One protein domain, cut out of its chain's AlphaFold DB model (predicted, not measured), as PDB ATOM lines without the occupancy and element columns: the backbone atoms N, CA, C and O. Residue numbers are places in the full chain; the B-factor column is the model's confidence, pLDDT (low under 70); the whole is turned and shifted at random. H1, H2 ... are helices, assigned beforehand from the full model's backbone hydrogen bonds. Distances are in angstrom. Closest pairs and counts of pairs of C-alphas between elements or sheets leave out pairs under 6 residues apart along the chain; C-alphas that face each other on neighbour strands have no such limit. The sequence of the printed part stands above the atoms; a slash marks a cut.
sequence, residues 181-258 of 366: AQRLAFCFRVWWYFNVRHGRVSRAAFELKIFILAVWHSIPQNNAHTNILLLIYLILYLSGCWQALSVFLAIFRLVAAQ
ATOM      1  N   ALA A 181     -38.232  33.198  73.476       82.00
ATOM      2  CA  ALA A 181     -38.612  33.766  72.185       82.00
ATOM      3  C   ALA A 181     -37.632  34.847  71.685       82.00
ATOM      4  O   ALA A 181     -37.266  34.857  70.510       82.00
ATOM      5  N   GLN A 182     -37.139  35.725  72.567       86.25
ATOM      6  CA  GLN A 182     -36.148  36.742  72.194       86.25
ATOM      7  C   GLN A 182     -34.791  36.122  71.848       86.25
ATOM      8  O   GLN A 182     -34.100  36.611  70.951       86.25
ATOM      9  N   ARG A 183     -34.415  35.024  72.515       83.88
ATOM     10  CA  ARG A 183     -33.180  34.291  72.199       83.88
ATOM     11  C   ARG A 183     -33.269  33.618  70.832       83.88
ATOM     12  O   ARG A 183     -32.331  33.736  70.048       83.88
ATOM     13  N   LEU A 184     -34.405  32.998  70.512       78.44
ATOM     14  CA  LEU A 184     -34.638  32.416  69.190       78.44
ATOM     15  C   LEU A 184     -34.673  33.473  68.088       78.44
ATOM     16  O   LEU A 184     -34.006  33.304  67.071       78.44
ATOM     17  N   ALA A 185     -35.367  34.591  68.306       84.38
ATOM     18  CA  ALA A 185     -35.409  35.691  67.346       84.38
ATOM     19  C   ALA A 185     -34.010  36.276  67.081       84.38
ATOM     20  O   ALA A 185     -33.683  36.618  65.942       84.38
ATOM     21  N   PHE A 186     -33.159  36.354  68.109       85.81
ATOM     22  CA  PHE A 186     -31.770  36.783  67.959       85.81
ATOM     23  C   PHE A 186     -30.933  35.766  67.175       85.81
ATOM     24  O   PHE A 186     -30.243  36.154  66.233       85.81
ATOM     25  N   CYS A 187     -31.030  34.473  67.497       81.56
ATOM     26  CA  CYS A 187     -30.350  33.414  66.746       81.56
ATOM     27  C   CYS A 187     -30.787  33.397  65.277       81.56
ATOM     28  O   CYS A 187     -29.936  33.331  64.393       81.56
ATOM     29  N   PHE A 188     -32.085  33.549  65.015       76.62
ATOM     30  CA  PHE A 188     -32.628  33.614  63.663       76.62
ATOM     31  C   PHE A 188     -32.130  34.854  62.914       76.62
ATOM     32  O   PHE A 188     -31.705  34.748  61.767       76.62
ATOM     33  N   ARG A 189     -32.082  36.025  63.567       82.19
ATOM     34  CA  ARG A 189     -31.500  37.246  62.982       82.19
ATOM     35  C   ARG A 189     -30.017  37.095  62.662       82.19
ATOM     36  O   ARG A 189     -29.596  37.533  61.596       82.19
ATOM     37  N   VAL A 190     -29.231  36.503  63.558       80.38
ATOM     38  CA  VAL A 190     -27.788  36.297  63.352       80.38
ATOM     39  C   VAL A 190     -27.541  35.274  62.246       80.38
ATOM     40  O   VAL A 190     -26.706  35.519  61.378       80.38
ATOM     41  N   TRP A 191     -28.301  34.178  62.229       77.38
ATOM     42  CA  TRP A 191     -28.270  33.168  61.171       77.38
ATOM     43  C   TRP A 191     -28.658  33.762  59.812       77.38
ATOM     44  O   TRP A 191     -27.945  33.574  58.827       77.38
ATOM     45  N   TRP A 192     -29.720  34.571  59.771       73.25
ATOM     46  CA  TRP A 192     -30.147  35.297  58.576       73.25
ATOM     47  C   TRP A 192     -29.066  36.262  58.082       73.25
ATOM     48  O   TRP A 192     -28.705  36.235  56.909       73.25
ATOM     49  N   TYR A 193     -28.476  37.068  58.971       76.31
ATOM     50  CA  TYR A 193     -27.392  37.988  58.611       76.31
ATOM     51  C   TYR A 193     -26.149  37.260  58.090       76.31
ATOM     52  O   TYR A 193     -25.532  37.728  57.132       76.31
ATOM     53  N   PHE A 194     -25.785  36.120  58.680       66.00
ATOM     54  CA  PHE A 194     -24.657  35.312  58.212       66.00
ATOM     55  C   PHE A 194     -24.928  34.706  56.832       66.00
ATOM     56  O   PHE A 194     -24.073  34.798  55.951       66.00
ATOM     57  N   ASN A 195     -26.126  34.166  56.607       59.31
ATOM     58  CA  ASN A 195     -26.490  33.563  55.325       59.31
ATOM     59  C   ASN A 195     -26.673  34.590  54.203       59.31
ATOM     60  O   ASN A 195     -26.257  34.340  53.071       59.31
ATOM     61  N   VAL A 196     -27.227  35.767  54.508       63.72
ATOM     62  CA  VAL A 196     -27.349  36.876  53.550       63.72
ATOM     63  C   VAL A 196     -25.974  37.431  53.180       63.72
ATOM     64  O   VAL A 196     -25.711  37.681  52.004       63.72
ATOM     65  N   ARG A 197     -25.065  37.572  54.154       65.94
ATOM     66  CA  ARG A 197     -23.719  38.123  53.926       65.94
ATOM     67  C   ARG A 197     -22.780  37.159  53.197       65.94
ATOM     68  O   ARG A 197     -21.885  37.621  52.497       65.94
ATOM     69  N   HIS A 198     -22.986  35.847  53.320       57.25
ATOM     70  CA  HIS A 198     -22.157  34.846  52.640       57.25
ATOM     71  C   HIS A 198     -22.618  34.475  51.222       57.25
ATOM     72  O   HIS A 198     -21.975  33.643  50.586       57.25
ATOM     73  N   GLY A 199     -23.676  35.099  50.689       50.31
ATOM     74  CA  GLY A 199     -23.975  35.164  49.246       50.31
ATOM     75  C   GLY A 199     -24.311  33.850  48.523       50.31
ATOM     76  O   GLY A 199     -24.694  33.890  47.358       50.31
ATOM     77  N   ARG A 200     -24.180  32.688  49.175       57.25
ATOM     78  CA  ARG A 200     -24.397  31.374  48.545       57.25
ATOM     79  C   ARG A 200     -25.781  30.796  48.822       57.25
ATOM     80  O   ARG A 200     -26.383  30.230  47.921       57.25
ATOM     81  N   VAL A 201     -26.324  31.004  50.021       56.19
ATOM     82  CA  VAL A 201     -27.674  30.524  50.385       56.19
ATOM     83  C   VAL A 201     -28.750  31.554  50.019       56.19
ATOM     84  O   VAL A 201     -29.876  31.202  49.673       56.19
ATOM     85  N   SER A 202     -28.394  32.843  50.003       58.75
ATOM     86  CA  SER A 202     -29.323  33.919  49.648       58.75
ATOM     87  C   SER A 202     -29.706  33.936  48.176       58.75
ATOM     88  O   SER A 202     -30.777  34.437  47.863       58.75
ATOM     89  N   ARG A 203     -28.889  33.371  47.278       67.12
ATOM     90  CA  ARG A 203     -29.229  33.329  45.854       67.12
ATOM     91  C   ARG A 203     -30.422  32.408  45.618       67.12
ATOM     92  O   ARG A 203     -31.426  32.880  45.121       67.12
ATOM     93  N   ALA A 204     -30.391  31.169  46.110       66.50
ATOM     94  CA  ALA A 204     -31.526  30.248  45.981       66.50
ATOM     95  C   ALA A 204     -32.810  30.788  46.638       66.50
ATOM     96  O   ALA A 204     -33.879  30.725  46.040       66.50
ATOM     97  N   ALA A 205     -32.711  31.382  47.832       72.50
ATOM     98  CA  ALA A 205     -33.870  31.973  48.507       72.50
ATOM     99  C   ALA A 205     -34.416  33.224  47.786       72.50
ATOM    100  O   ALA A 205     -35.621  33.476  47.800       72.50
ATOM    101  N   PHE A 206     -33.542  34.011  47.157       74.19
ATOM    102  CA  PHE A 206     -33.928  35.181  46.371       74.19
ATOM    103  C   PHE A 206     -34.552  34.781  45.030       74.19
ATOM    104  O   PHE A 206     -35.597  35.323  44.685       74.19
ATOM    105  N   GLU A 207     -33.985  33.788  44.341       75.81
ATOM    106  CA  GLU A 207     -34.562  33.196  43.125       75.81
ATOM    107  C   GLU A 207     -35.929  32.562  43.428       75.81
ATOM    108  O   GLU A 207     -36.890  32.814  42.709       75.81
ATOM    109  N   LEU A 208     -36.069  31.839  44.549       78.75
ATOM    110  CA  LEU A 208     -37.354  31.291  45.003       78.75
ATOM    111  C   LEU A 208     -38.375  32.405  45.262       78.75
ATOM    112  O   LEU A 208     -39.525  32.308  44.846       78.75
ATOM    113  N   LYS A 209     -37.969  33.485  45.937       80.69
ATOM    114  CA  LYS A 209     -38.858  34.619  46.212       80.69
ATOM    115  C   LYS A 209     -39.296  35.322  44.925       80.69
ATOM    116  O   LYS A 209     -40.467  35.675  44.812       80.69
ATOM    117  N   ILE A 210     -38.383  35.530  43.975       81.69
ATOM    118  CA  ILE A 210     -38.709  36.094  42.659       81.69
ATOM    119  C   ILE A 210     -39.656  35.161  41.913       81.69
ATOM    120  O   ILE A 210     -40.642  35.637  41.362       81.69
ATOM    121  N   PHE A 211     -39.409  33.853  41.951       80.12
ATOM    122  CA  PHE A 211     -40.272  32.858  41.330       80.12
ATOM    123  C   PHE A 211     -41.685  32.887  41.929       80.12
ATOM    124  O   PHE A 211     -42.649  33.029  41.188       80.12
ATOM    125  N   ILE A 212     -41.823  32.870  43.258       82.69
ATOM    126  CA  ILE A 212     -43.128  32.957  43.937       82.69
ATOM    127  C   ILE A 212     -43.847  34.268  43.594       82.69
ATOM    128  O   ILE A 212     -45.051  34.260  43.351       82.69
ATOM    129  N   LEU A 213     -43.128  35.392  43.543       82.75
ATOM    130  CA  LEU A 213     -43.714  36.677  43.155       82.75
ATOM    131  C   LEU A 213     -44.129  36.696  41.680       82.75
ATOM    132  O   LEU A 213     -45.198  37.210  41.374       82.75
ATOM    133  N   ALA A 214     -43.336  36.114  40.780       78.81
ATOM    134  CA  ALA A 214     -43.674  35.987  39.364       78.81
ATOM    135  C   ALA A 214     -44.905  35.092  39.162       78.81
ATOM    136  O   ALA A 214     -45.795  35.436  38.387       78.81
ATOM    137  N   VAL A 215     -44.993  33.994  39.918       80.00
ATOM    138  CA  VAL A 215     -46.164  33.116  39.967       80.00
ATOM    139  C   VAL A 215     -47.389  33.883  40.443       80.00
ATOM    140  O   VAL A 215     -48.391  33.929  39.737       80.00
ATOM    141  N   TRP A 216     -47.290  34.556  41.589       82.81
ATOM    142  CA  TRP A 216     -48.389  35.328  42.163       82.81
ATOM    143  C   TRP A 216     -48.888  36.424  41.215       82.81
ATOM    144  O   TRP A 216     -50.089  36.625  41.058       82.81
ATOM    145  N   HIS A 217     -47.963  37.112  40.545       81.38
ATOM    146  CA  HIS A 217     -48.286  38.203  39.633       81.38
ATOM    147  C   HIS A 217     -48.807  37.730  38.264       81.38
ATOM    148  O   HIS A 217     -49.359  38.547  37.525       81.38
ATOM    149  N   SER A 218     -48.663  36.438  37.935       74.44
ATOM    150  CA  SER A 218     -49.175  35.826  36.695       74.44
ATOM    151  C   SER A 218     -50.618  35.319  36.818       74.44
ATOM    152  O   SER A 218     -51.311  35.206  35.812       74.44
ATOM    153  N   ILE A 219     -51.107  35.085  38.042       76.12
ATOM    154  CA  ILE A 219     -52.475  34.614  38.325       76.12
ATOM    155  C   ILE A 219     -53.605  35.535  37.798       76.12
ATOM    156  O   ILE A 219     -54.629  34.998  37.375       76.12
ATOM    157  N   PRO A 220     -53.500  36.884  37.778       74.75
ATOM    158  CA  PRO A 220     -54.625  37.731  37.371       74.75
ATOM    159  C   PRO A 220     -54.845  37.826  35.850       74.75
ATOM    160  O   PRO A 220     -55.840  38.412  35.428       74.75
ATOM    161  N   GLN A 221     -53.965  37.273  35.006       73.38
ATOM    162  CA  GLN A 221     -54.229  37.198  33.565       73.38
ATOM    163  C   GLN A 221     -55.030  35.929  33.263       73.38
ATOM    164  O   GLN A 221     -54.564  34.819  33.495       73.38
ATOM    165  N   ASN A 222     -56.240  36.101  32.719       77.50
ATOM    166  CA  ASN A 222     -57.262  35.067  32.488       77.50
ATOM    167  C   ASN A 222     -56.888  34.005  31.420       77.50
ATOM    168  O   ASN A 222     -57.746  33.391  30.792       77.50
ATOM    169  N   ASN A 223     -55.596  33.798  31.183       86.12
ATOM    170  CA  ASN A 223     -55.059  32.855  30.222       86.12
ATOM    171  C   ASN A 223     -54.872  31.496  30.912       86.12
ATOM    172  O   ASN A 223     -53.865  31.235  31.577       86.12
ATOM    173  N   ALA A 224     -55.851  30.607  30.736       85.62
ATOM    174  CA  ALA A 224     -55.838  29.258  31.306       85.62
ATOM    175  C   ALA A 224     -54.555  28.472  30.957       85.62
ATOM    176  O   ALA A 224     -54.013  27.765  31.802       85.62
ATOM    177  N   HIS A 225     -54.015  28.655  29.748       85.38
ATOM    178  CA  HIS A 225     -52.788  27.985  29.305       85.38
ATOM    179  C   HIS A 225     -51.555  28.358  30.136       85.38
ATOM    180  O   HIS A 225     -50.787  27.475  30.515       85.38
ATOM    181  N   THR A 226     -51.372  29.640  30.467       85.56
ATOM    182  CA  THR A 226     -50.259  30.083  31.324       85.56
ATOM    183  C   THR A 226     -50.397  29.549  32.741       85.56
ATOM    184  O   THR A 226     -49.401  29.130  33.321       85.56
ATOM    185  N   ASN A 227     -51.621  29.468  33.268       84.06
ATOM    186  CA  ASN A 227     -51.863  28.906  34.598       84.06
ATOM    187  C   ASN A 227     -51.570  27.398  34.646       84.06
ATOM    188  O   ASN A 227     -50.953  26.930  35.601       84.06
ATOM    189  N   ILE A 228     -51.932  26.643  33.600       88.38
ATOM    190  CA  ILE A 228     -51.626  25.207  33.498       88.38
ATOM    191  C   ILE A 228     -50.116  24.974  33.391       88.38
ATOM    192  O   ILE A 228     -49.573  24.150  34.125       88.38
ATOM    193  N   LEU A 229     -49.415  25.710  32.521       87.69
ATOM    194  CA  LEU A 229     -47.957  25.584  32.385       87.69
ATOM    195  C   LEU A 229     -47.233  25.921  33.690       87.69
ATOM    196  O   LEU A 229     -46.285  25.238  34.076       87.69
ATOM    197  N   LEU A 230     -47.708  26.946  34.392       85.94
ATOM    198  CA  LEU A 230     -47.148  27.361  35.667       85.94
ATOM    199  C   LEU A 230     -47.386  26.316  36.764       85.94
ATOM    200  O   LEU A 230     -46.479  26.038  37.550       85.94
ATOM    201  N   LEU A 231     -48.566  25.690  36.785       85.88
ATOM    202  CA  LEU A 231     -48.877  24.585  37.690       85.88
ATOM    203  C   LEU A 231     -47.973  23.371  37.424       85.88
ATOM    204  O   LEU A 231     -47.409  22.816  38.365       85.88
ATOM    205  N   ILE A 232     -47.785  22.993  36.155       90.75
ATOM    206  CA  ILE A 232     -46.881  21.898  35.765       90.75
ATOM    207  C   ILE A 232     -45.454  22.203  36.229       90.75
ATOM    208  O   ILE A 232     -44.806  21.355  36.845       90.75
ATOM    209  N   TYR A 233     -44.973  23.425  35.992       88.62
ATOM    210  CA  TYR A 233     -43.639  23.834  36.419       88.62
ATOM    211  C   TYR A 233     -43.489  23.801  37.948       88.62
ATOM    212  O   TYR A 233     -42.467  23.341  38.457       88.62
ATOM    213  N   LEU A 234     -44.514  24.227  38.695       86.56
ATOM    214  CA  LEU A 234     -44.527  24.158  40.158       86.56
ATOM    215  C   LEU A 234     -44.457  22.708  40.665       86.56
ATOM    216  O   LEU A 234     -43.684  22.423  41.579       86.56
ATOM    217  N   ILE A 235     -45.215  21.787  40.061       89.75
ATOM    218  CA  ILE A 235     -45.198  20.360  40.423       89.75
ATOM    219  C   ILE A 235     -43.811  19.755  40.164       89.75
ATOM    220  O   ILE A 235     -43.253  19.099  41.046       89.75
ATOM    221  N   LEU A 236     -43.218  20.022  38.995       90.94
ATOM    222  CA  LEU A 236     -41.863  19.563  38.664       90.94
ATOM    223  C   LEU A 236     -40.818  20.133  39.633       90.94
ATOM    224  O   LEU A 236     -39.931  19.406  40.086       90.94
ATOM    225  N   TYR A 237     -40.951  21.408  40.001       89.50
ATOM    226  CA  TYR A 237     -40.066  22.060  40.963       89.50
ATOM    227  C   TYR A 237     -40.151  21.430  42.361       89.50
ATOM    228  O   TYR A 237     -39.121  21.136  42.972       89.50
ATOM    229  N   LEU A 238     -41.365  21.182  42.863       88.31
ATOM    230  CA  LEU A 238     -41.577  20.535  44.160       88.31
ATOM    231  C   LEU A 238     -41.057  19.092  44.163       88.31
ATOM    232  O   LEU A 238     -40.388  18.690  45.114       88.31
ATOM    233  N   SER A 239     -41.287  18.346  43.080       91.00
ATOM    234  CA  SER A 239     -40.743  16.995  42.905       91.00
ATOM    235  C   SER A 239     -39.210  16.993  42.908       91.00
ATOM    236  O   SER A 239     -38.590  16.154  43.562       91.00
ATOM    237  N   GLY A 240     -38.578  17.949  42.221       89.69
ATOM    238  CA  GLY A 240     -37.122  18.107  42.231       89.69
ATOM    239  C   GLY A 240     -36.578  18.431  43.625       89.69
ATOM    240  O   GLY A 240     -35.605  17.819  44.066       89.69
ATOM    241  N   CYS A 241     -37.241  19.334  44.354       90.50
ATOM    242  CA  CYS A 241     -36.891  19.652  45.740       90.50
ATOM    243  C   CYS A 241     -37.009  18.431  46.663       90.50
ATOM    244  O   CYS A 241     -36.123  18.205  47.485       90.50
ATOM    245  N   TRP A 242     -38.069  17.631  46.513       91.56
ATOM    246  CA  TRP A 242     -38.266  16.404  47.286       91.56
ATOM    247  C   TRP A 242     -37.139  15.391  47.053       91.56
ATOM    248  O   TRP A 242     -36.549  14.891  48.011       91.56
ATOM    249  N   GLN A 243     -36.778  15.146  45.789       92.44
ATOM    250  CA  GLN A 243     -35.676  14.241  45.445       92.44
ATOM    251  C   GLN A 243     -34.331  14.745  45.978       92.44
ATOM    252  O   GLN A 243     -33.569  13.979  46.569       92.44
ATOM    253  N   ALA A 244     -34.052  16.044  45.842       89.62
ATOM    254  CA  ALA A 244     -32.836  16.644  46.383       89.62
ATOM    255  C   ALA A 244     -32.758  16.509  47.913       89.62
ATOM    256  O   ALA A 244     -31.695  16.196  48.449       89.62
ATOM    257  N   LEU A 245     -33.881  16.698  48.615       89.44
ATOM    258  CA  LEU A 245     -33.963  16.541  50.067       89.44
ATOM    259  C   LEU A 245     -33.754  15.078  50.483       89.44
ATOM    260  O   LEU A 245     -33.026  14.824  51.440       89.44
ATOM    261  N   SER A 246     -34.311  14.124  49.733       89.56
ATOM    262  CA  SER A 246     -34.089  12.688  49.945       89.56
ATOM    263  C   SER A 246     -32.607  12.309  49.826       89.56
ATOM    264  O   SER A 246     -32.042  11.715  50.745       89.56
ATOM    265  N   VAL A 247     -31.935  12.739  48.750       89.00
ATOM    266  CA  VAL A 247     -30.491  12.505  48.555       89.00
ATOM    267  C   VAL A 247     -29.670  13.179  49.652       89.00
ATOM    268  O   VAL A 247     -28.748  12.577  50.200       89.00
ATOM    269  N   PHE A 248     -30.020  14.413  50.015       91.06
ATOM    270  CA  PHE A 248     -29.359  15.135  51.096       91.06
ATOM    271  C   PHE A 248     -29.461  14.361  52.415       91.06
ATOM    272  O   PHE A 248     -28.437  14.103  53.043       91.06
ATOM    273  N   LEU A 249     -30.658  13.909  52.802       87.06
ATOM    274  CA  LEU A 249     -30.860  13.097  54.008       87.06
ATOM    275  C   LEU A 249     -30.118  11.756  53.952       87.06
ATOM    276  O   LEU A 249     -29.569  11.334  54.969       87.06
ATOM    277  N   ALA A 250     -30.057  11.106  52.787       83.19
ATOM    278  CA  ALA A 250     -29.289   9.876  52.610       83.19
ATOM    279  C   ALA A 250     -27.791  10.096  52.883       83.19
ATOM    280  O   ALA A 250     -27.162   9.285  53.562       83.19
ATOM    281  N   ILE A 251     -27.236  11.234  52.452       84.75
ATOM    282  CA  ILE A 251     -25.846  11.610  52.748       84.75
ATOM    283  C   ILE A 251     -25.647  11.833  54.256       84.75
ATOM    284  O   ILE A 251     -24.653  11.367  54.808       84.75
ATOM    285  N   PHE A 252     -26.589  12.483  54.954       80.44
ATOM    286  CA  PHE A 252     -26.489  12.632  56.417       80.44
ATOM    287  C   PHE A 252     -26.562  11.301  57.151       80.44
ATOM    288  O   PHE A 252     -25.844  11.124  58.132       80.44
ATOM    289  N   ARG A 253     -27.383  10.358  56.678       75.12
ATOM    290  CA  ARG A 253     -27.428   9.009  57.254       75.12
ATOM    291  C   ARG A 253     -26.098   8.282  57.092       75.12
ATOM    292  O   ARG A 253     -25.647   7.670  58.049       75.12
ATOM    293  N   LEU A 254     -25.428   8.429  55.948       66.88
ATOM    294  CA  LEU A 254     -24.097   7.852  55.736       66.88
ATOM    295  C   LEU A 254     -23.055   8.393  56.734       66.88
ATOM    296  O   LEU A 254     -22.157   7.670  57.145       66.88
ATOM    297  N   VAL A 255     -23.185   9.660  57.143       64.94
ATOM    298  CA  VAL A 255     -22.298  10.291  58.136       64.94
ATOM    299  C   VAL A 255     -22.699   9.935  59.574       64.94
ATOM    300  O   VAL A 255     -21.841   9.875  60.451       64.94
ATOM    301  N   ALA A 256     -23.986   9.685  59.827       57.78
ATOM    302  CA  ALA A 256     -24.489   9.264  61.134       57.78
ATOM    303  C   ALA A 256     -24.262   7.767  61.416       57.78
ATOM    304  O   ALA A 256     -24.224   7.381  62.581       57.78
ATOM    305  N   ALA A 257     -24.042   6.949  60.383       50.19
ATOM    306  CA  ALA A 257     -23.731   5.524  60.486       50.19
ATOM    307  C   ALA A 257     -22.287   5.241  60.960       50.19
ATOM    308  O   ALA A 257     -21.638   4.288  60.525       50.19
ATOM    309  N   GLN A 258     -21.760   6.050  61.882       51.62
ATOM    310  CA  GLN A 258     -20.576   5.690  62.660       51.62
ATOM    311  C   GLN A 258     -21.023   4.787  63.826       51.62
ATOM    312  O   GLN A 258     -20.890   5.134  64.996       51.62
TER     313      GLN A 258
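AT A GLANCE: This is residues 181 to 258 of the 366 residues of an uncharacterized protein of Lophiotrema nucula (UniProt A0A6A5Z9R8). Three helices make an open, sparsely packed zigzag: H1 turns a square corner into H2, and H2 folds back through a tight link into the much longer H3, as a helical hairpin opening like a narrow V. Residues 181 to 191 of H1 stick out at one end, and residues 235 to 258, mostly of H3, stick out past the hairpin's few contacts. The printed part has 78 residues with three named helices, H1, H2 and H3 in chain order, and no named strand; the class is all helix. It is only just extended, close to loose, with a radius of gyration of the C-alphas of 17.7 A and spans of 52 by 34 by 25 A.

HOW THE PARTS SIT: H1, residues 181 to 197, and H2, residues 201 to 218, only just touch, and only at the corner by their link, with 3 pairs of C-alphas within 8 A. The closest C-alphas are those of Val 196 and Ser 202, 5.3 A apart, and the lines are about perpendicular at 85 degrees. H2 and H3, residues 224 to 256, form a helical hairpin and run opposite ways at a shallow tilt of 22 degrees. They only just touch, with 3 pairs within 8 A, through residues 215 to 218 and 226 to 230 alone; the closest C-alphas are those of Val 215 and Leu 230, 7.3 A apart. H1 and H3 are apart. In H1, H2 and H3 every O i to N i+4 pair is within hydrogen-bond range.

IN THESE COORDINATES: H1 begins at C-alpha 181 (-38.612, 33.766, 72.185) and is 24.0 A long. H2 begins at C-alpha 201 (-27.674, 30.524, 50.385) and is 26.0 A long. H3, 47.7 A long, ends at C-alpha 256 (-24.489, 9.264, 61.134).

THE WHOLE: The two C-alphas farthest apart, those of Asn 222 and Gln 258, are 55.8 A apart. The printed part has no cut, and both links are tight. The mean pLDDT of the printed part is 78.6; residues 194 to 204 and 254 to 258 are under 70.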